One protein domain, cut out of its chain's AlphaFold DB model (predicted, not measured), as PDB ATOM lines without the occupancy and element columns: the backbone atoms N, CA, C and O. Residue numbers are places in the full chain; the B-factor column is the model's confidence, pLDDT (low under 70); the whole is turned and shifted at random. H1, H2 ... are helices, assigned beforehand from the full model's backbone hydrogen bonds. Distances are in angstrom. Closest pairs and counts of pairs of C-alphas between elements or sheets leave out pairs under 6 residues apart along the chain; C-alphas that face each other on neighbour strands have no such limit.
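This is residues 68 to 205 of the 240 residues of an uncharacterized protein of Plasmodium falciparum MaliPS096_E11 (UniProt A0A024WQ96). What shape is this? A rod-like up-and-down bundle: the long helices H1, H2 and H3 lie side by side as a triangle, each running against the one before, and tail residues 194 to 205 fold back. What size? The 138 printed residues, all helix in class with no named strand, are loose, radius of gyration of the C-alphas 20.2 A, spanning 69 by 26 by 18 A.

Which hairpins form? H1, residues 68 to 101, and H2, residues 105 to 147, touch as a hairpin, opposite ways at a shallow tilt of 9 degrees; closest C-alphas Glu 69 and Leu 141, 7.1 A. H2 and H3, residues 158 to 193, touch as another, opposite ways at a shallow 7 degrees; closest C-alphas Ser 133 and Lys 171, 6.4 A. What of H1 and H3? They touch, the same way at a shallow 8 degrees; closest C-alphas Glu 83 and Asp 175, 6.1 A. Which O i to N i+4 pairs are within hydrogen-bond range? Every one in H1 and H3, 37 of 39 in H2.

How long are they? H1 is 50.1 A, H2 62.4 A, H3 52.5 A. Where are the anchors? C-alpha 68 is at (24.201, 7.588, -51.916), C-alpha 193 at (-2.344, 32.662, -18.071).

Any cut or long link? The printed part has no cut; the link H1 to H2 is tight, H2 to H3 short. Where is pLDDT under 70? At residues 105 to 106 and 196 to 205.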
ATOM      1  N   TYR A  68      24.059   7.682 -53.377       85.62
ATOM      2  CA  TYR A  68      24.201   7.588 -51.916       85.62
ATOM      3  C   TYR A  68      24.020   8.943 -51.208       85.62
ATOM      4  O   TYR A  68      23.441   8.998 -50.127       85.62
ATOM      5  N   GLU A  69      24.474  10.057 -51.803       90.88
ATOM      6  CA  GLU A  69      24.246  11.385 -51.217       90.88
ATOM      7  C   GLU A  69      22.760  11.761 -51.236       90.88
ATOM      8  O   GLU A  69      22.322  12.457 -50.321       90.88
ATOM      9  N   LYS A  70      21.997  11.331 -52.253       90.06
ATOM     10  CA  LYS A  70      20.541  11.541 -52.308       90.06
ATOM     11  C   LYS A  70      19.840  10.743 -51.217       90.06
ATOM     12  O   LYS A  70      19.180  11.369 -50.396       90.06
ATOM     13  N   LYS A  71      20.105   9.432 -51.115       89.69
ATOM     14  CA  LYS A  71      19.517   8.564 -50.081       89.69
ATOM     15  C   LYS A  71      19.727   9.125 -48.670       89.69
ATOM     16  O   LYS A  71      18.776   9.309 -47.918       89.69
ATOM     17  N   LEU A  72      20.965   9.501 -48.336       92.12
ATOM     18  CA  LEU A  72      21.274  10.123 -47.043       92.12
ATOM     19  C   LEU A  72      20.552  11.465 -46.844       92.12
ATOM     20  O   LEU A  72      20.150  11.800 -45.730       92.12
ATOM     21  N   PHE A  73      20.397  12.257 -47.909       92.44
ATOM     22  CA  PHE A  73      19.697  13.541 -47.860       92.44
ATOM     23  C   PHE A  73      18.185  13.372 -47.675       92.44
ATOM     24  O   PHE A  73      17.585  14.161 -46.942       92.44
ATOM     25  N   GLU A  74      17.592  12.361 -48.307       89.88
ATOM     26  CA  GLU A  74      16.187  11.965 -48.196       89.88
ATOM     27  C   GLU A  74      15.884  11.461 -46.782       89.88
ATOM     28  O   GLU A  74      15.067  12.080 -46.096       89.88
ATOM     29  N   GLU A  75      16.626  10.466 -46.277       90.44
ATOM     30  CA  GLU A  75      16.552  10.005 -44.878       90.44
ATOM     31  C   GLU A  75      16.648  11.188 -43.888       90.44
ATOM     32  O   GLU A  75      15.854  11.309 -42.948       90.44
ATOM     33  N   TRP A  76      17.569  12.129 -44.129       94.31
ATOM     34  CA  TRP A  76      17.700  13.333 -43.308       94.31
ATOM     35  C   TRP A  76      16.498  14.290 -43.412       94.31
ATOM     36  O   TRP A  76      16.094  14.885 -42.406       94.31
ATOM     37  N   GLN A  77      15.886  14.438 -44.596       89.06
ATOM     38  CA  GLN A  77      14.651  15.217 -44.742       89.06
ATOM     39  C   GLN A  77      13.481  14.561 -44.002       89.06
ATOM     40  O   GLN A  77      12.731  15.287 -43.347       89.06
ATOM     41  N   HIS A  78      13.350  13.230 -44.013       87.12
ATOM     42  CA  HIS A  78      12.316  12.530 -43.239       87.12
ATOM     43  C   HIS A  78      12.446  12.820 -41.734       87.12
ATOM     44  O   HIS A  78      11.465  13.212 -41.090       87.12
ATOM     45  N   LEU A  79      13.664  12.756 -41.183       88.44
ATOM     46  CA  LEU A  79      13.931  13.122 -39.784       88.44
ATOM     47  C   LEU A  79      13.606  14.604 -39.493       88.44
ATOM     48  O   LEU A  79      13.051  14.938 -38.443       88.44
ATOM     49  N   ASN A  80      13.904  15.515 -40.423       89.12
ATOM     50  CA  ASN A  80      13.545  16.934 -40.301       89.12
ATOM     51  C   ASN A  80      12.027  17.186 -40.386       89.12
ATOM     52  O   ASN A  80      11.499  18.028 -39.653       89.12
ATOM     53  N   MET A  81      11.306  16.446 -41.230       86.06
ATOM     54  CA  MET A  81       9.845  16.513 -41.336       86.06
ATOM     55  C   MET A  81       9.157  15.993 -40.071       86.06
ATOM     56  O   MET A  81       8.151  16.570 -39.645       86.06
ATOM     57  N   PHE A  82       9.712  14.963 -39.428       83.25
ATOM     58  CA  PHE A  82       9.204  14.453 -38.156       83.25
ATOM     59  C   PHE A  82       9.298  15.501 -37.035       83.25
ATOM     60  O   PHE A  82       8.300  15.761 -36.355       83.25
ATOM     61  N   GLU A  83      10.446  16.173 -36.869       89.06
ATOM     62  CA  GLU A  83      10.573  17.304 -35.930       89.06
ATOM     63  C   GLU A  83       9.563  18.411 -36.264       89.06
ATOM     64  O   GLU A  83       8.817  18.853 -35.387       89.06
ATOM     65  N   HIS A  84       9.470  18.802 -37.539       88.06
ATOM     66  CA  HIS A  84       8.587  19.883 -37.968       88.06
ATOM     67  C   HIS A  84       7.109  19.593 -37.662       88.06
ATOM     68  O   HIS A  84       6.388  20.467 -37.175       88.06
ATOM     69  N   SER A  85       6.666  18.354 -37.890       84.81
ATOM     70  CA  SER A  85       5.310  17.898 -37.570       84.81
ATOM     71  C   SER A  85       5.012  18.007 -36.069       84.81
ATOM     72  O   SER A  85       3.973  18.547 -35.674       84.81
ATOM     73  N   ASN A  86       5.955  17.591 -35.212       86.00
ATOM     74  CA  ASN A  86       5.836  17.746 -33.759       86.00
ATOM     75  C   ASN A  86       5.735  19.227 -33.352       86.00
ATOM     76  O   ASN A  86       4.810  19.597 -32.621       86.00
ATOM     77  N   TRP A  87       6.628  20.075 -33.879       88.81
ATOM     78  CA  TRP A  87       6.645  21.518 -33.628       88.81
ATOM     79  C   TRP A  87       5.303  22.189 -33.956       88.81
ATOM     80  O   TRP A  87       4.750  22.923 -33.123       88.81
ATOM     81  N   VAL A  88       4.770  21.928 -35.156       86.94
ATOM     82  CA  VAL A  88       3.501  22.495 -35.632       86.94
ATOM     83  C   VAL A  88       2.339  22.003 -34.776       86.94
ATOM     84  O   VAL A  88       1.545  22.820 -34.310       86.94
ATOM     85  N   ASN A  89       2.256  20.697 -34.509       86.50
ATOM     86  CA  ASN A  89       1.165  20.102 -33.737       86.50
ATOM     87  C   ASN A  89       1.069  20.703 -32.321       86.50
ATOM     88  O   ASN A  89       0.006  21.176 -31.919       86.50
ATOM     89  N   ILE A  90       2.190  20.788 -31.595       85.81
ATOM     90  CA  ILE A  90       2.229  21.360 -30.236       85.81
ATOM     91  C   ILE A  90       1.874  22.858 -30.245       85.81
ATOM     92  O   ILE A  90       1.135  23.333 -29.377       85.81
ATOM     93  N   THR A  91       2.342  23.606 -31.248       86.38
ATOM     94  CA  THR A  91       2.032  25.040 -31.389       86.38
ATOM     95  C   THR A  91       0.546  25.270 -31.694       86.38
ATOM     96  O   THR A  91      -0.079  26.155 -31.104       86.38
ATOM     97  N   VAL A  92      -0.059  24.441 -32.554       84.44
ATOM     98  CA  VAL A  92      -1.496  24.493 -32.879       84.44
ATOM     99  C   VAL A  92      -2.357  24.120 -31.672       84.44
ATOM    100  O   VAL A  92      -3.304  24.846 -31.369       84.44
ATOM    101  N   GLN A  93      -2.020  23.056 -30.934       83.38
ATOM    102  CA  GLN A  93      -2.722  22.688 -29.694       83.38
ATOM    103  C   GLN A  93      -2.667  23.824 -28.660       83.38
ATOM    104  O   GLN A  93      -3.678  24.177 -28.057       83.38
ATOM    105  N   SER A  94      -1.511  24.471 -28.515       83.31
ATOM    106  CA  SER A  94      -1.343  25.601 -27.591       83.31
ATOM    107  C   SER A  94      -2.141  26.840 -28.025       83.31
ATOM    108  O   SER A  94      -2.681  27.555 -27.182       83.31
ATOM    109  N   CYS A  95      -2.296  27.064 -29.335       84.75
ATOM    110  CA  CYS A  95      -3.203  28.080 -29.878       84.75
ATOM    111  C   CYS A  95      -4.682  27.760 -29.578       84.75
ATOM    112  O   CYS A  95      -5.451  28.655 -29.230       84.75
ATOM    113  N   GLN A  96      -5.091  26.488 -29.648       81.94
ATOM    114  CA  GLN A  96      -6.458  26.079 -29.296       81.94
ATOM    115  C   GLN A  96      -6.773  26.354 -27.818       81.94
ATOM    116  O   GLN A  96      -7.850  26.875 -27.525       81.94
ATOM    117  N   VAL A  97      -5.830  26.086 -26.905       80.50
ATOM    118  CA  VAL A  97      -5.971  26.419 -25.473       80.50
ATOM    119  C   VAL A  97      -6.110  27.932 -25.268       80.50
ATOM    120  O   VAL A  97      -7.021  28.360 -24.560       80.50
ATOM    121  N   LEU A  98      -5.283  28.747 -25.941       83.69
ATOM    122  CA  LEU A  98      -5.420  30.210 -25.934       83.69
ATOM    123  C   LEU A  98      -6.829  30.642 -26.371       83.69
ATOM    124  O   LEU A  98      -7.489  31.384 -25.649       83.69
ATOM    125  N   VAL A  99      -7.314  30.165 -27.522       83.00
ATOM    126  CA  VAL A  99      -8.636  30.545 -28.057       83.00
ATOM    127  C   VAL A  99      -9.777  30.138 -27.115       83.00
ATOM    128  O   VAL A  99     -10.729  30.899 -26.960       83.00
ATOM    129  N   GLN A 100      -9.684  28.979 -26.459       80.19
ATOM    130  CA  GLN A 100     -10.692  28.507 -25.501       80.19
ATOM    131  C   GLN A 100     -10.668  29.276 -24.170       80.19
ATOM    132  O   GLN A 100     -11.721  29.501 -23.576       80.19
ATOM    133  N   GLY A 101      -9.487  29.687 -23.699       75.75
ATOM    134  CA  GLY A 101      -9.316  30.406 -22.433       75.75
ATOM    135  C   GLY A 101      -9.620  31.911 -22.494       75.75
ATOM    136  O   GLY A 101      -9.590  32.587 -21.462       75.75
ATOM    137  N   LEU A 102      -9.884  32.462 -23.681       81.06
ATOM    138  CA  LEU A 102     -10.128  33.890 -23.888       81.06
ATOM    139  C   LEU A 102     -11.591  34.274 -23.632       81.06
ATOM    140  O   LEU A 102     -12.472  34.074 -24.464       81.06
ATOM    141  N   THR A 103     -11.831  34.886 -22.472       73.56
ATOM    142  CA  THR A 103     -13.166  35.286 -21.995       73.56
ATOM    143  C   THR A 103     -13.542  36.745 -22.267       73.56
ATOM    144  O   THR A 103     -14.709  37.103 -22.112       73.56
ATOM    145  N   SER A 104     -12.592  37.606 -22.654       74.19
ATOM    146  CA  SER A 104     -12.848  39.025 -22.939       74.19
ATOM    147  C   SER A 104     -11.891  39.614 -23.987       74.19
ATOM    148  O   SER A 104     -10.852  39.033 -24.303       74.19
ATOM    149  N   LEU A 105     -12.245  40.788 -24.524       67.44
ATOM    150  CA  LEU A 105     -11.410  41.553 -25.463       67.44
ATOM    151  C   LEU A 105     -10.181  42.195 -24.798       67.44
ATOM    152  O   LEU A 105      -9.153  42.332 -25.455       67.44
ATOM    153  N   ASP A 106     -10.260  42.547 -23.515       69.19
ATOM    154  CA  ASP A 106      -9.117  43.108 -22.783       69.19
ATOM    155  C   ASP A 106      -8.101  42.007 -22.415       69.19
ATOM    156  O   ASP A 106      -6.891  42.227 -22.483       69.19
ATOM    157  N   ASP A 107      -8.577  40.786 -22.124       72.00
ATOM    158  CA  ASP A 107      -7.724  39.595 -21.987       72.00
ATOM    159  C   ASP A 107      -7.027  39.230 -23.309       72.00
ATOM    160  O   ASP A 107      -5.891  38.751 -23.294       72.00
ATOM    161  N   TYR A 108      -7.696  39.450 -24.450       75.94
ATOM    162  CA  TYR A 108      -7.191  39.090 -25.777       75.94
ATOM    163  C   TYR A 108      -5.835  39.728 -26.065       75.94
ATOM    164  O   TYR A 108      -4.869  39.015 -26.320       75.94
ATOM    165  N   ASP A 109      -5.735  41.056 -25.997       81.81
ATOM    166  CA  ASP A 109      -4.536  41.767 -26.451       81.81
ATOM    167  C   ASP A 109      -3.306  41.463 -25.574       81.81
ATOM    168  O   ASP A 109      -2.203  41.271 -26.088       81.81
ATOM    169  N   ALA A 110      -3.486  41.327 -24.254       83.44
ATOM    170  CA  ALA A 110      -2.397  40.989 -23.336       83.44
ATOM    171  C   ALA A 110      -1.938  39.524 -23.470       83.44
ATOM    172  O   ALA A 110      -0.736  39.261 -23.597       83.44
ATOM    173  N   LYS A 111      -2.876  38.564 -23.477       86.00
ATOM    174  CA  LYS A 111      -2.540  37.131 -23.544       86.00
ATOM    175  C   LYS A 111      -2.037  36.731 -24.927       86.00
ATOM    176  O   LYS A 111      -1.068  35.983 -25.011       86.00
ATOM    177  N   PHE A 112      -2.610  37.285 -26.000       88.19
ATOM    178  CA  PHE A 112      -2.122  37.069 -27.364       88.19
ATOM    179  C   PHE A 112      -0.683  37.574 -27.528       88.19
ATOM    180  O   PHE A 112       0.160  36.836 -28.028       88.19
ATOM    181  N   LYS A 113      -0.347  38.768 -27.008       89.44
ATOM    182  CA  LYS A 113       1.043  39.268 -27.010       89.44
ATOM    183  C   LYS A 113       2.003  38.347 -26.255       89.44
ATOM    184  O   LYS A 113       3.088  38.071 -26.759       89.44
ATOM    185  N   SER A 114       1.613  37.840 -25.080       90.38
ATOM    186  CA  SER A 114       2.462  36.887 -24.350       90.38
ATOM    187  C   SER A 114       2.594  35.539 -25.062       90.38
ATOM    188  O   SER A 114       3.646  34.915 -24.940       90.38
ATOM    189  N   TRP A 115       1.560  35.091 -25.777       92.69
ATOM    190  CA  TRP A 115       1.587  33.862 -26.568       92.69
ATOM    191  C   TRP A 115       2.507  34.002 -27.783       92.69
ATOM    192  O   TRP A 115       3.377  33.160 -27.989       92.69
ATOM    193  N   SER A 116       2.386  35.096 -28.542       91.81
ATOM    194  CA  SER A 116       3.248  35.375 -29.696       91.81
ATOM    195  C   SER A 116       4.723  35.441 -29.299       91.81
ATOM    196  O   SER A 116       5.536  34.770 -29.924       91.81
ATOM    197  N   ALA A 117       5.056  36.131 -28.202       92.44
ATOM    198  CA  ALA A 117       6.424  36.172 -27.682       92.44
ATOM    199  C   ALA A 117       6.965  34.780 -27.288       92.44
ATOM    200  O   ALA A 117       8.165  34.528 -27.378       92.44
ATOM    201  N   MET A 118       6.091  33.855 -26.868       93.31
ATOM    202  CA  MET A 118       6.471  32.469 -26.584       93.31
ATOM    203  C   MET A 118       6.700  31.654 -27.861       93.31
ATOM    204  O   MET A 118       7.666  30.896 -27.919       93.31
ATOM    205  N   VAL A 119       5.864  31.830 -28.890       92.88
ATOM    206  CA  VAL A 119       6.076  31.216 -30.215       92.88
ATOM    207  C   VAL A 119       7.379  31.709 -30.842       92.88
ATOM    208  O   VAL A 119       8.132  30.894 -31.366       92.88
ATOM    209  N   GLU A 120       7.662  33.011 -30.763       93.00
ATOM    210  CA  GLU A 120       8.900  33.622 -31.265       93.00
ATOM    211  C   GLU A 120      10.132  33.029 -30.567       93.00
ATOM    212  O   GLU A 120      10.989  32.455 -31.237       93.00
ATOM    213  N   LEU A 121      10.174  33.057 -29.228       93.50
ATOM    214  CA  LEU A 121      11.277  32.500 -28.435       93.50
ATOM    215  C   LEU A 121      11.520  31.010 -28.727       93.50
ATOM    216  O   LEU A 121      12.655  30.577 -28.925       93.50
ATOM    217  N   LEU A 122      10.452  30.210 -28.753       94.44
ATOM    218  CA  LEU A 122      10.554  28.785 -29.055       94.44
ATOM    219  C   LEU A 122      10.970  28.545 -30.522       94.44
ATOM    220  O   LEU A 122      11.709  27.603 -30.805       94.44
ATOM    221  N   GLY A 123      10.561  29.415 -31.447       92.50
ATOM    222  CA  GLY A 123      10.991  29.390 -32.844       92.50
ATOM    223  C   GLY A 123      12.488  29.671 -33.018       92.50
ATOM    224  O   GLY A 123      13.144  28.975 -33.792       92.50
ATOM    225  N   GLU A 124      13.054  30.624 -32.270       91.75
ATOM    226  CA  GLU A 124      14.499  30.910 -32.276       91.75
ATOM    227  C   GLU A 124      15.328  29.714 -31.776       91.75
ATOM    228  O   GLU A 124      16.329  29.338 -32.403       91.75
ATOM    229  N   PHE A 125      14.888  29.057 -30.695       90.25
ATOM    230  CA  PHE A 125      15.523  27.827 -30.210       90.25
ATOM    231  C   PHE A 125      15.434  26.692 -31.236       90.25
ATOM    232  O   PHE A 125      16.456  26.067 -31.533       90.25
ATOM    233  N   ARG A 126      14.258  26.476 -31.847       92.19
ATOM    234  CA  ARG A 126      14.076  25.481 -32.915       92.19
ATOM    235  C   ARG A 126      15.030  25.716 -34.084       92.19
ATOM    236  O   ARG A 126      15.706  24.786 -34.508       92.19
ATOM    237  N   ILE A 127      15.104  26.947 -34.596       90.50
ATOM    238  CA  ILE A 127      15.992  27.305 -35.715       90.50
ATOM    239  C   ILE A 127      17.457  27.037 -35.347       90.50
ATOM    240  O   ILE A 127      18.223  26.553 -36.178       90.50
ATOM    241  N   THR A 128      17.851  27.304 -34.099       89.94
ATOM    242  CA  THR A 128      19.216  27.042 -33.618       89.94
ATOM    243  C   THR A 128      19.537  25.543 -33.615       89.94
ATOM    244  O   THR A 128      20.537  25.147 -34.210       89.94
ATOM    245  N   LEU A 129      18.669  24.714 -33.023       89.56
ATOM    246  CA  LEU A 129      18.835  23.252 -32.972       89.56
ATOM    247  C   LEU A 129      18.830  22.617 -34.370       89.56
ATOM    248  O   LEU A 129      19.688  21.801 -34.696       89.56
ATOM    249  N   PHE A 130      17.897  23.042 -35.221       89.94
ATOM    250  CA  PHE A 130      17.782  22.586 -36.603       89.94
ATOM    251  C   PHE A 130      19.046  22.910 -37.420       89.94
ATOM    252  O   PHE A 130      19.580  22.046 -38.116       89.94
ATOM    253  N   ASN A 131      19.587  24.126 -37.276       89.62
ATOM    254  CA  ASN A 131      20.848  24.512 -37.909       89.62
ATOM    255  C   ASN A 131      22.045  23.720 -37.364       89.62
ATOM    256  O   ASN A 131      22.926  23.349 -38.138       89.62
ATOM    257  N   GLU A 132      22.111  23.454 -36.058       91.06
ATOM    258  CA  GLU A 132      23.181  22.642 -35.462       91.06
ATOM    259  C   GLU A 132      23.195  21.224 -36.054       91.06
ATOM    260  O   GLU A 132      24.228  20.775 -36.556       91.06
ATOM    261  N   SER A 133      22.033  20.565 -36.080       92.56
ATOM    262  CA  SER A 133      21.872  19.235 -36.672       92.56
ATOM    263  C   SER A 133      22.211  19.234 -38.168       92.56
ATOM    264  O   SER A 133      22.995  18.398 -38.614       92.56
ATOM    265  N   ASN A 134      21.705  20.194 -38.953       92.44
ATOM    266  CA  ASN A 134      22.011  20.266 -40.389       92.44
ATOM    267  C   ASN A 134      23.507  20.494 -40.666       92.44
ATOM    268  O   ASN A 134      24.038  19.914 -41.610       92.44
ATOM    269  N   ASN A 135      24.212  21.283 -39.845       91.62
ATOM    270  CA  ASN A 135      25.665  21.447 -39.977       91.62
ATOM    271  C   ASN A 135      26.426  20.139 -39.678       91.62
ATOM    272  O   ASN A 135      27.464  19.893 -40.292       91.62
ATOM    273  N   MET A 136      25.921  19.294 -38.771       93.12
ATOM    274  CA  MET A 136      26.493  17.970 -38.489       93.12
ATOM    275  C   MET A 136      26.328  17.023 -39.686       93.12
ATOM    276  O   MET A 136      27.289  16.374 -40.093       93.12
ATOM    277  N   PHE A 137      25.149  17.019 -40.314       94.44
ATOM    278  CA  PHE A 137      24.909  16.262 -41.543       94.44
ATOM    279  C   PHE A 137      25.733  16.785 -42.735       94.44
ATOM    280  O   PHE A 137      26.345  15.998 -43.457       94.44
ATOM    281  N   GLU A 138      25.856  18.108 -42.908       92.19
ATOM    282  CA  GLU A 138      26.769  18.682 -43.911       92.19
ATOM    283  C   GLU A 138      28.226  18.262 -43.683       92.19
ATOM    284  O   GLU A 138      28.950  18.032 -44.653       92.19
ATOM    285  N   ALA A 139      28.675  18.177 -42.426       92.06
ATOM    286  CA  ALA A 139      30.027  17.736 -42.103       92.06
ATOM    287  C   ALA A 139      30.261  16.282 -42.542       92.06
ATOM    288  O   ALA A 139      31.262  16.031 -43.215       92.06
ATOM    289  N   LEU A 140      29.310  15.375 -42.269       93.19
ATOM    290  CA  LEU A 140      29.348  13.990 -42.755       93.19
ATOM    291  C   LEU A 140      29.424  13.939 -44.287       93.19
ATOM    292  O   LEU A 140      30.366  13.366 -44.826       93.19
ATOM    293  N   LEU A 141      28.494  14.586 -45.001       92.62
ATOM    294  CA  LEU A 141      28.502  14.576 -46.471       92.62
ATOM    295  C   LEU A 141      29.818  15.115 -47.051       92.62
ATOM    296  O   LEU A 141      30.290  14.633 -48.078       92.62
ATOM    297  N   ASN A 142      30.428  16.116 -46.413       91.75
ATOM    298  CA  ASN A 142      31.722  16.632 -46.847       91.75
ATOM    299  C   ASN A 142      32.874  15.648 -46.540       91.75
ATOM    300  O   ASN A 142      33.727  15.477 -47.406       91.75
ATOM    301  N   GLU A 143      32.886  14.955 -45.395       92.00
ATOM    302  CA  GLU A 143      33.852  13.873 -45.101       92.00
ATOM    303  C   GLU A 143      33.758  12.745 -46.144       92.00
ATOM    304  O   GLU A 143      34.766  12.387 -46.760       92.00
ATOM    305  N   LEU A 144      32.539  12.263 -46.419       91.44
ATOM    306  CA  LEU A 144      32.266  11.203 -47.398       91.44
ATOM    307  C   LEU A 144      32.739  11.584 -48.813       91.44
ATOM    308  O   LEU A 144      33.336  10.755 -49.507       91.44
ATOM    309  N   ARG A 145      32.528  12.846 -49.219       91.06
ATOM    310  CA  ARG A 145      33.008  13.408 -50.495       91.06
ATOM    311  C   ARG A 145      34.525  13.484 -50.576       91.06
ATOM    312  O   ARG A 145      35.082  13.132 -51.611       91.06
ATOM    313  N   GLU A 146      35.191  13.966 -49.527       91.25
ATOM    314  CA  GLU A 146      36.653  14.071 -49.496       91.25
ATOM    315  C   GLU A 146      37.305  12.681 -49.578       91.25
ATOM    316  O   GLU A 146      38.210  12.492 -50.392       91.25
ATOM    317  N   ALA A 147      36.790  11.694 -48.835       89.06
ATOM    318  CA  ALA A 147      37.264  10.309 -48.886       89.06
ATOM    319  C   ALA A 147      37.107   9.673 -50.284       89.06
ATOM    320  O   ALA A 147      38.001   8.969 -50.760       89.06
ATOM    321  N   ARG A 148      36.000   9.969 -50.981       89.31
ATOM    322  CA  ARG A 148      35.677   9.421 -52.312       89.31
ATOM    323  C   ARG A 148      36.374  10.118 -53.488       89.31
ATOM    324  O   ARG A 148      36.232   9.657 -54.620       89.31
ATOM    325  N   LYS A 149      37.155  11.187 -53.267       88.06
ATOM    326  CA  LYS A 149      37.879  11.897 -54.348       88.06
ATOM    327  C   LYS A 149      38.867  11.018 -55.107       88.06
ATOM    328  O   LYS A 149      39.019  11.185 -56.314       88.06
ATOM    329  N   GLU A 150      39.572  10.147 -54.391       84.62
ATOM    330  CA  GLU A 150      40.609   9.282 -54.968       84.62
ATOM    331  C   GLU A 150      40.071   7.886 -55.298       84.62
ATOM    332  O   GLU A 150      40.482   7.296 -56.295       84.62
ATOM    333  N   ASN A 151      39.117   7.386 -54.505       84.44
ATOM    334  CA  ASN A 151      38.451   6.100 -54.707       84.44
ATOM    335  C   ASN A 151      36.924   6.283 -54.614       84.44
ATOM    336  O   ASN A 151      36.378   6.246 -53.509       84.44
ATOM    337  N   PRO A 152      36.226   6.499 -55.744       84.44
ATOM    338  CA  PRO A 152      34.771   6.591 -55.764       84.44
ATOM    339  C   PRO A 152      34.113   5.312 -55.234       84.44
ATOM    340  O   PRO A 152      34.515   4.204 -55.592       84.44
ATOM    341  N   ASN A 153      33.090   5.474 -54.396       83.19
ATOM    342  CA  ASN A 153      32.279   4.388 -53.858       83.19
ATOM    343  C   ASN A 153      30.829   4.872 -53.734       83.19
ATOM    344  O   ASN A 153      30.579   5.869 -53.057       83.19
ATOM    345  N   GLU A 154      29.895   4.168 -54.372       84.12
ATOM    346  CA  GLU A 154      28.459   4.488 -54.344       84.12
ATOM    347  C   GLU A 154      27.721   3.859 -53.153       84.12
ATOM    348  O   GLU A 154      26.522   4.042 -53.015       84.12
ATOM    349  N   ASN A 155      28.422   3.139 -52.273       87.69
ATOM    350  CA  ASN A 155      27.867   2.607 -51.029       87.69
ATOM    351  C   ASN A 155      28.579   3.216 -49.815       87.69
ATOM    352  O   ASN A 155      29.726   3.675 -49.913       87.69
ATOM    353  N   LEU A 156      27.929   3.185 -48.651       88.19
ATOM    354  CA  LEU A 156      28.622   3.376 -47.381       88.19
ATOM    355  C   LEU A 156      29.427   2.121 -47.024       88.19
ATOM    356  O   LEU A 156      29.035   0.986 -47.296       88.19
ATOM    357  N   THR A 157      30.600   2.333 -46.439       90.94
ATOM    358  CA  THR A 157      31.346   1.280 -45.744       90.94
ATOM    359  C   THR A 157      30.766   1.069 -44.337       90.94
ATOM    360  O   THR A 157      30.144   1.986 -43.806       90.94
ATOM    361  N   PRO A 158      31.002  -0.081 -43.675       93.19
ATOM    362  CA  PRO A 158      30.457  -0.330 -42.336       93.19
ATOM    363  C   PRO A 158      30.820   0.732 -41.279       93.19
ATOM    364  O   PRO A 158      30.018   1.001 -40.395       93.19
ATOM    365  N   GLU A 159      31.997   1.364 -41.381       92.69
ATOM    366  CA  GLU A 159      32.400   2.469 -40.490       92.69
ATOM    367  C   GLU A 159      31.634   3.771 -40.794       92.69
ATOM    368  O   GLU A 159      31.350   4.564 -39.900       92.69
ATOM    369  N   GLU A 160      31.295   4.017 -42.061       93.25
ATOM    370  CA  GLU A 160      30.505   5.185 -42.460       93.25
ATOM    371  C   GLU A 160      29.025   5.019 -42.098       93.25
ATOM    372  O   GLU A 160      28.400   5.996 -41.696       93.25
ATOM    373  N   GLU A 161      28.495   3.794 -42.171       93.25
ATOM    374  CA  GLU A 161      27.147   3.458 -41.696       93.25
ATOM    375  C   GLU A 161      27.040   3.648 -40.172       93.25
ATOM    376  O   GLU A 161      26.140   4.337 -39.703       93.25
ATOM    377  N   GLU A 162      28.022   3.173 -39.391       94.19
ATOM    378  CA  GLU A 162      28.069   3.393 -37.933       94.19
ATOM    379  C   GLU A 162      28.107   4.895 -37.573       94.19
ATOM    380  O   GLU A 162      27.414   5.345 -36.654       94.19
ATOM    381  N   LYS A 163      28.868   5.706 -38.327       94.06
ATOM    382  CA  LYS A 163      28.864   7.176 -38.185       94.06
ATOM    383  C   LYS A 163      27.508   7.786 -38.550       94.06
ATOM    384  O   LYS A 163      27.079   8.737 -37.892       94.06
ATOM    385  N   TRP A 164      26.851   7.278 -39.592       94.62
ATOM    386  CA  TRP A 164      25.544   7.760 -40.033       94.62
ATOM    387  C   TRP A 164      24.454   7.458 -39.000       94.62
ATOM    388  O   TRP A 164      23.737   8.369 -38.583       94.62
ATOM    389  N   ASP A 165      24.393   6.222 -38.505       93.06
ATOM    390  CA  ASP A 165      23.475   5.801 -37.445       93.06
ATOM    391  C   ASP A 165      23.654   6.621 -36.164       93.06
ATOM    392  O   ASP A 165      22.666   7.099 -35.599       93.06
ATOM    393  N   LEU A 166      24.898   6.891 -35.752       93.38
ATOM    394  CA  LEU A 166      25.182   7.754 -34.603       93.38
ATOM    395  C   LEU A 166      24.644   9.185 -34.796       93.38
ATOM    396  O   LEU A 166      24.124   9.785 -33.850       93.38
ATOM    397  N   ILE A 167      24.738   9.739 -36.009       94.50
ATOM    398  CA  ILE A 167      24.210  11.073 -36.339       94.50
ATOM    399  C   ILE A 167      22.672  11.069 -36.349       94.50
ATOM    400  O   ILE A 167      22.069  11.971 -35.758       94.50
ATOM    401  N   LYS A 168      22.034  10.042 -36.932       93.75
ATOM    402  CA  LYS A 168      20.572   9.849 -36.887       93.75
ATOM    403  C   LYS A 168      20.069   9.753 -35.441       93.75
ATOM    404  O   LYS A 168      19.175  10.509 -35.059       93.75
ATOM    405  N   GLN A 169      20.690   8.906 -34.615       91.38
ATOM    406  CA  GLN A 169      20.344   8.751 -33.198       91.38
ATOM    407  C   GLN A 169      20.520  10.069 -32.426       91.38
ATOM    408  O   GLN A 169      19.605  10.498 -31.726       91.38
ATOM    409  N   THR A 170      21.654  10.759 -32.607       91.44
ATOM    410  CA  THR A 170      21.927  12.049 -31.944       91.44
ATOM    411  C   THR A 170      20.879  13.109 -32.300       91.44
ATOM    412  O   THR A 170      20.481  13.899 -31.439       91.44
ATOM    413  N   LYS A 171      20.403  13.143 -33.556       92.94
ATOM    414  CA  LYS A 171      19.298  14.025 -33.957       92.94
ATOM    415  C   LYS A 171      17.990  13.633 -33.266       92.94
ATOM    416  O   LYS A 171      17.351  14.505 -32.684       92.94
ATOM    417  N   LEU A 172      17.616  12.352 -33.295       91.06
ATOM    418  CA  LEU A 172      16.379  11.864 -32.674       91.06
ATOM    419  C   LEU A 172      16.326  12.184 -31.173       91.06
ATOM    420  O   LEU A 172      15.316  12.696 -30.694       91.06
ATOM    421  N   GLU A 173      17.421  11.960 -30.442       88.81
ATOM    422  CA  GLU A 173      17.528  12.295 -29.015       88.81
ATOM    423  C   GLU A 173      17.307  13.798 -28.762       88.81
ATOM    424  O   GLU A 173      16.481  14.165 -27.922       88.81
ATOM    425  N   LYS A 174      17.949  14.677 -29.547       90.19
ATOM    426  CA  LYS A 174      17.744  16.136 -29.456       90.19
ATOM    427  C   LYS A 174      16.319  16.562 -29.808       90.19
ATOM    428  O   LYS A 174      15.760  17.418 -29.124       90.19
ATOM    429  N   ASP A 175      15.715  15.972 -30.838       89.75
ATOM    430  CA  ASP A 175      14.339  16.280 -31.245       89.75
ATOM    431  C   ASP A 175      13.325  15.839 -30.165       89.75
ATOM    432  O   ASP A 175      12.327  16.525 -29.923       89.75
ATOM    433  N   ILE A 176      13.599  14.737 -29.453       88.56
ATOM    434  CA  ILE A 176      12.825  14.271 -28.289       88.56
ATOM    435  C   ILE A 176      12.966  15.241 -27.107       88.56
ATOM    436  O   ILE A 176      11.952  15.657 -26.536       88.56
ATOM    437  N   GLU A 177      14.191  15.632 -26.742       88.88
ATOM    438  CA  GLU A 177      14.434  16.611 -25.670       88.88
ATOM    439  C   GLU A 177      13.755  17.954 -25.975       88.88
ATOM    440  O   GLU A 177      13.075  18.528 -25.116       88.88
ATOM    441  N   TRP A 178      13.863  18.416 -27.223       93.00
ATOM    442  CA  TRP A 178      13.212  19.625 -27.715       93.00
ATOM    443  C   TRP A 178      11.684  19.548 -27.610       93.00
ATOM    444  O   TRP A 178      11.053  20.452 -27.055       93.00
ATOM    445  N   LYS A 179      11.081  18.438 -28.053       90.00
ATOM    446  CA  LYS A 179       9.637  18.181 -27.935       90.00
ATOM    447  C   LYS A 179       9.164  18.236 -26.478       90.00
ATOM    448  O   LYS A 179       8.137  18.853 -26.183       90.00
ATOM    449  N   ILE A 180       9.916  17.628 -25.556       87.31
ATOM    450  CA  ILE A 180       9.620  17.662 -24.114       87.31
ATOM    451  C   ILE A 180       9.711  19.099 -23.583       87.31
ATOM    452  O   ILE A 180       8.801  19.551 -22.883       87.31
ATOM    453  N   TYR A 181      10.760  19.843 -23.943       90.69
ATOM    454  CA  TYR A 181      10.931  21.241 -23.546       90.69
ATOM    455  C   TYR A 181       9.794  22.142 -24.056       90.69
ATOM    456  O   TYR A 181       9.237  22.929 -23.282       90.69
ATOM    457  N   GLN A 182       9.390  21.992 -25.323       91.06
ATOM    458  CA  GLN A 182       8.274  22.731 -25.920       91.06
ATOM    459  C   GLN A 182       6.963  22.447 -25.164       91.06
ATOM    460  O   GLN A 182       6.263  23.381 -24.767       91.06
ATOM    461  N   ILE A 183       6.662  21.169 -24.888       88.19
ATOM    462  CA  ILE A 183       5.482  20.748 -24.113       88.19
ATOM    463  C   ILE A 183       5.485  21.353 -22.703       88.19
ATOM    464  O   ILE A 183       4.476  21.912 -22.270       88.19
ATOM    465  N   LEU A 184       6.599  21.252 -21.972       86.81
ATOM    466  CA  LEU A 184       6.694  21.760 -20.600       86.81
ATOM    467  C   LEU A 184       6.581  23.288 -20.542       86.81
ATOM    468  O   LEU A 184       5.920  23.815 -19.644       86.81
ATOM    469  N   THR A 185       7.156  23.988 -21.523       90.81
ATOM    470  CA  THR A 185       7.057  25.450 -21.646       90.81
ATOM    471  C   THR A 185       5.605  25.888 -21.846       90.81
ATOM    472  O   THR A 185       5.116  26.747 -21.108       90.81
ATOM    473  N   TRP A 186       4.871  25.235 -22.756       89.31
ATOM    474  CA  TRP A 186       3.449  25.518 -22.970       89.31
ATOM    475  C   TRP A 186       2.569  25.140 -21.778       89.31
ATOM    476  O   TRP A 186       1.696  25.923 -21.405       89.31
ATOM    477  N   LYS A 187       2.818  23.999 -21.118       85.12
ATOM    478  CA  LYS A 187       2.127  23.629 -19.866       85.12
ATOM    479  C   LYS A 187       2.301  24.713 -18.798       85.12
ATOM    480  O   LYS A 187       1.315  25.146 -18.208       85.12
ATOM    481  N   TYR A 188       3.530  25.186 -18.581       87.50
ATOM    482  CA  TYR A 188       3.818  26.245 -17.609       87.50
ATOM    483  C   TYR A 188       3.112  27.565 -17.955       87.50
ATOM    484  O   TYR A 188       2.505  28.191 -17.084       87.50
ATOM    485  N   TRP A 189       3.154  27.978 -19.223       89.50
ATOM    486  CA  TRP A 189       2.512  29.213 -19.671       89.50
ATOM    487  C   TRP A 189       0.984  29.152 -19.574       89.50
ATOM    488  O   TRP A 189       0.374  30.066 -19.020       89.50
ATOM    489  N   ASN A 190       0.369  28.047 -20.004       84.06
ATOM    490  CA  ASN A 190      -1.077  27.853 -19.890       84.06
ATOM    491  C   ASN A 190      -1.535  27.877 -18.418       84.06
ATOM    492  O   ASN A 190      -2.515  28.544 -18.101       84.06
ATOM    493  N   LEU A 191      -0.795  27.242 -17.499       83.31
ATOM    494  CA  LEU A 191      -1.084  27.301 -16.055       83.31
ATOM    495  C   LEU A 191      -0.979  28.724 -15.475       83.31
ATOM    496  O   LEU A 191      -1.697  29.053 -14.528       83.31
ATOM    497  N   LYS A 192      -0.091  29.562 -16.024       86.06
ATOM    498  CA  LYS A 192       0.104  30.961 -15.617       86.06
ATOM    499  C   LYS A 192      -1.002  31.884 -16.141       86.06
ATOM    500  O   LYS A 192      -1.497  32.710 -15.378       86.06
ATOM    501  N   GLU A 193      -1.378  31.763 -17.413       84.38
ATOM    502  CA  GLU A 193      -2.344  32.662 -18.071       84.38
ATOM    503  C   GLU A 193      -3.810  32.207 -17.945       84.38
ATOM    504  O   GLU A 193      -4.730  33.026 -18.067       84.38
ATOM    505  N   PHE A 194      -4.043  30.915 -17.685       80.19
ATOM    506  CA  PHE A 194      -5.368  30.289 -17.593       80.19
ATOM    507  C   PHE A 194      -5.500  29.383 -16.349       80.19
ATOM    508  O   PHE A 194      -5.749  28.179 -16.468       80.19
ATOM    509  N   PRO A 195      -5.349  29.935 -15.127       73.69
ATOM    510  CA  PRO A 195      -5.455  29.153 -13.900       73.69
ATOM    511  C   PRO A 195      -6.846  28.513 -13.766       73.69
ATOM    512  O   PRO A 195      -7.860  29.208 -13.717       73.69
ATOM    513  N   GLY A 196      -6.885  27.182 -13.669       65.38
ATOM    514  CA  GLY A 196      -8.120  26.406 -13.511       65.38
ATOM    515  C   GLY A 196      -8.770  25.917 -14.811       65.38
ATOM    516  O   GLY A 196      -9.810  25.268 -14.735       65.38
ATOM    517  N   VAL A 197      -8.173  26.174 -15.981       66.06
ATOM    518  CA  VAL A 197      -8.536  25.459 -17.216       66.06
ATOM    519  C   VAL A 197      -7.914  24.063 -17.178       66.06
ATOM    520  O   VAL A 197      -6.716  23.923 -16.930       66.06
ATOM    521  N   ASP A 198      -8.727  23.035 -17.421       63.62
ATOM    522  CA  ASP A 198      -8.262  21.650 -17.531       63.62
ATOM    523  C   ASP A 198      -7.605  21.458 -18.906       63.62
ATOM    524  O   ASP A 198      -8.267  21.218 -19.918       63.62
ATOM    525  N   ILE A 199      -6.297  21.705 -18.959       60.06
ATOM    526  CA  ILE A 199      -5.496  21.636 -20.182       60.06
ATOM    527  C   ILE A 199      -5.318  20.152 -20.530       60.06
ATOM    528  O   ILE A 199      -4.723  19.432 -19.720       60.06
ATOM    529  N   PRO A 200      -5.763  19.678 -21.711       57.47
ATOM    530  CA  PRO A 200      -5.502  18.309 -22.138       57.47
ATOM    531  C   PRO A 200      -3.999  18.052 -22.087       57.47
ATOM    532  O   PRO A 200      -3.235  18.837 -22.649       57.47
ATOM    533  N   ASP A 201      -3.562  16.984 -21.416       55.00
ATOM    534  CA  ASP A 201      -2.145  16.637 -21.430       55.00
ATOM    535  C   ASP A 201      -1.755  16.299 -22.883       55.00
ATOM    536  O   ASP A 201      -2.309  15.334 -23.428       55.00
ATOM    537  N   PRO A 202      -0.853  17.062 -23.543       54.09
ATOM    538  CA  PRO A 202      -0.251  16.640 -24.797       54.09
ATOM    539  C   PRO A 202       0.579  15.395 -24.500       54.09
ATOM    540  O   PRO A 202       1.753  15.480 -24.132       54.09
ATOM    541  N   SER A 203      -0.074  14.238 -24.618       49.72
ATOM    542  CA  SER A 203       0.474  12.943 -24.251       49.72
ATOM    543  C   SER A 203       1.838  12.782 -24.898       49.72
ATOM    544  O   SER A 203       1.930  12.666 -26.122       49.72
ATOM    545  N   VAL A 204       2.885  12.767 -24.073       45.47
ATOM    546  CA  VAL A 204       4.201  12.302 -24.500       45.47
ATOM    547  C   VAL A 204       3.972  10.860 -24.954       45.47
ATOM    548  O   VAL A 204       3.556  10.049 -24.120       45.47
ATOM    549  N   PRO A 205       4.135  10.528 -26.251       43.59
ATOM    550  CA  PRO A 205       4.031   9.143 -26.677       43.59
ATOM    551  C   PRO A 205       5.050   8.334 -25.878       43.59
ATOM    552  O   PRO A 205       6.132   8.844 -25.572       43.59
TER     553      PRO A 205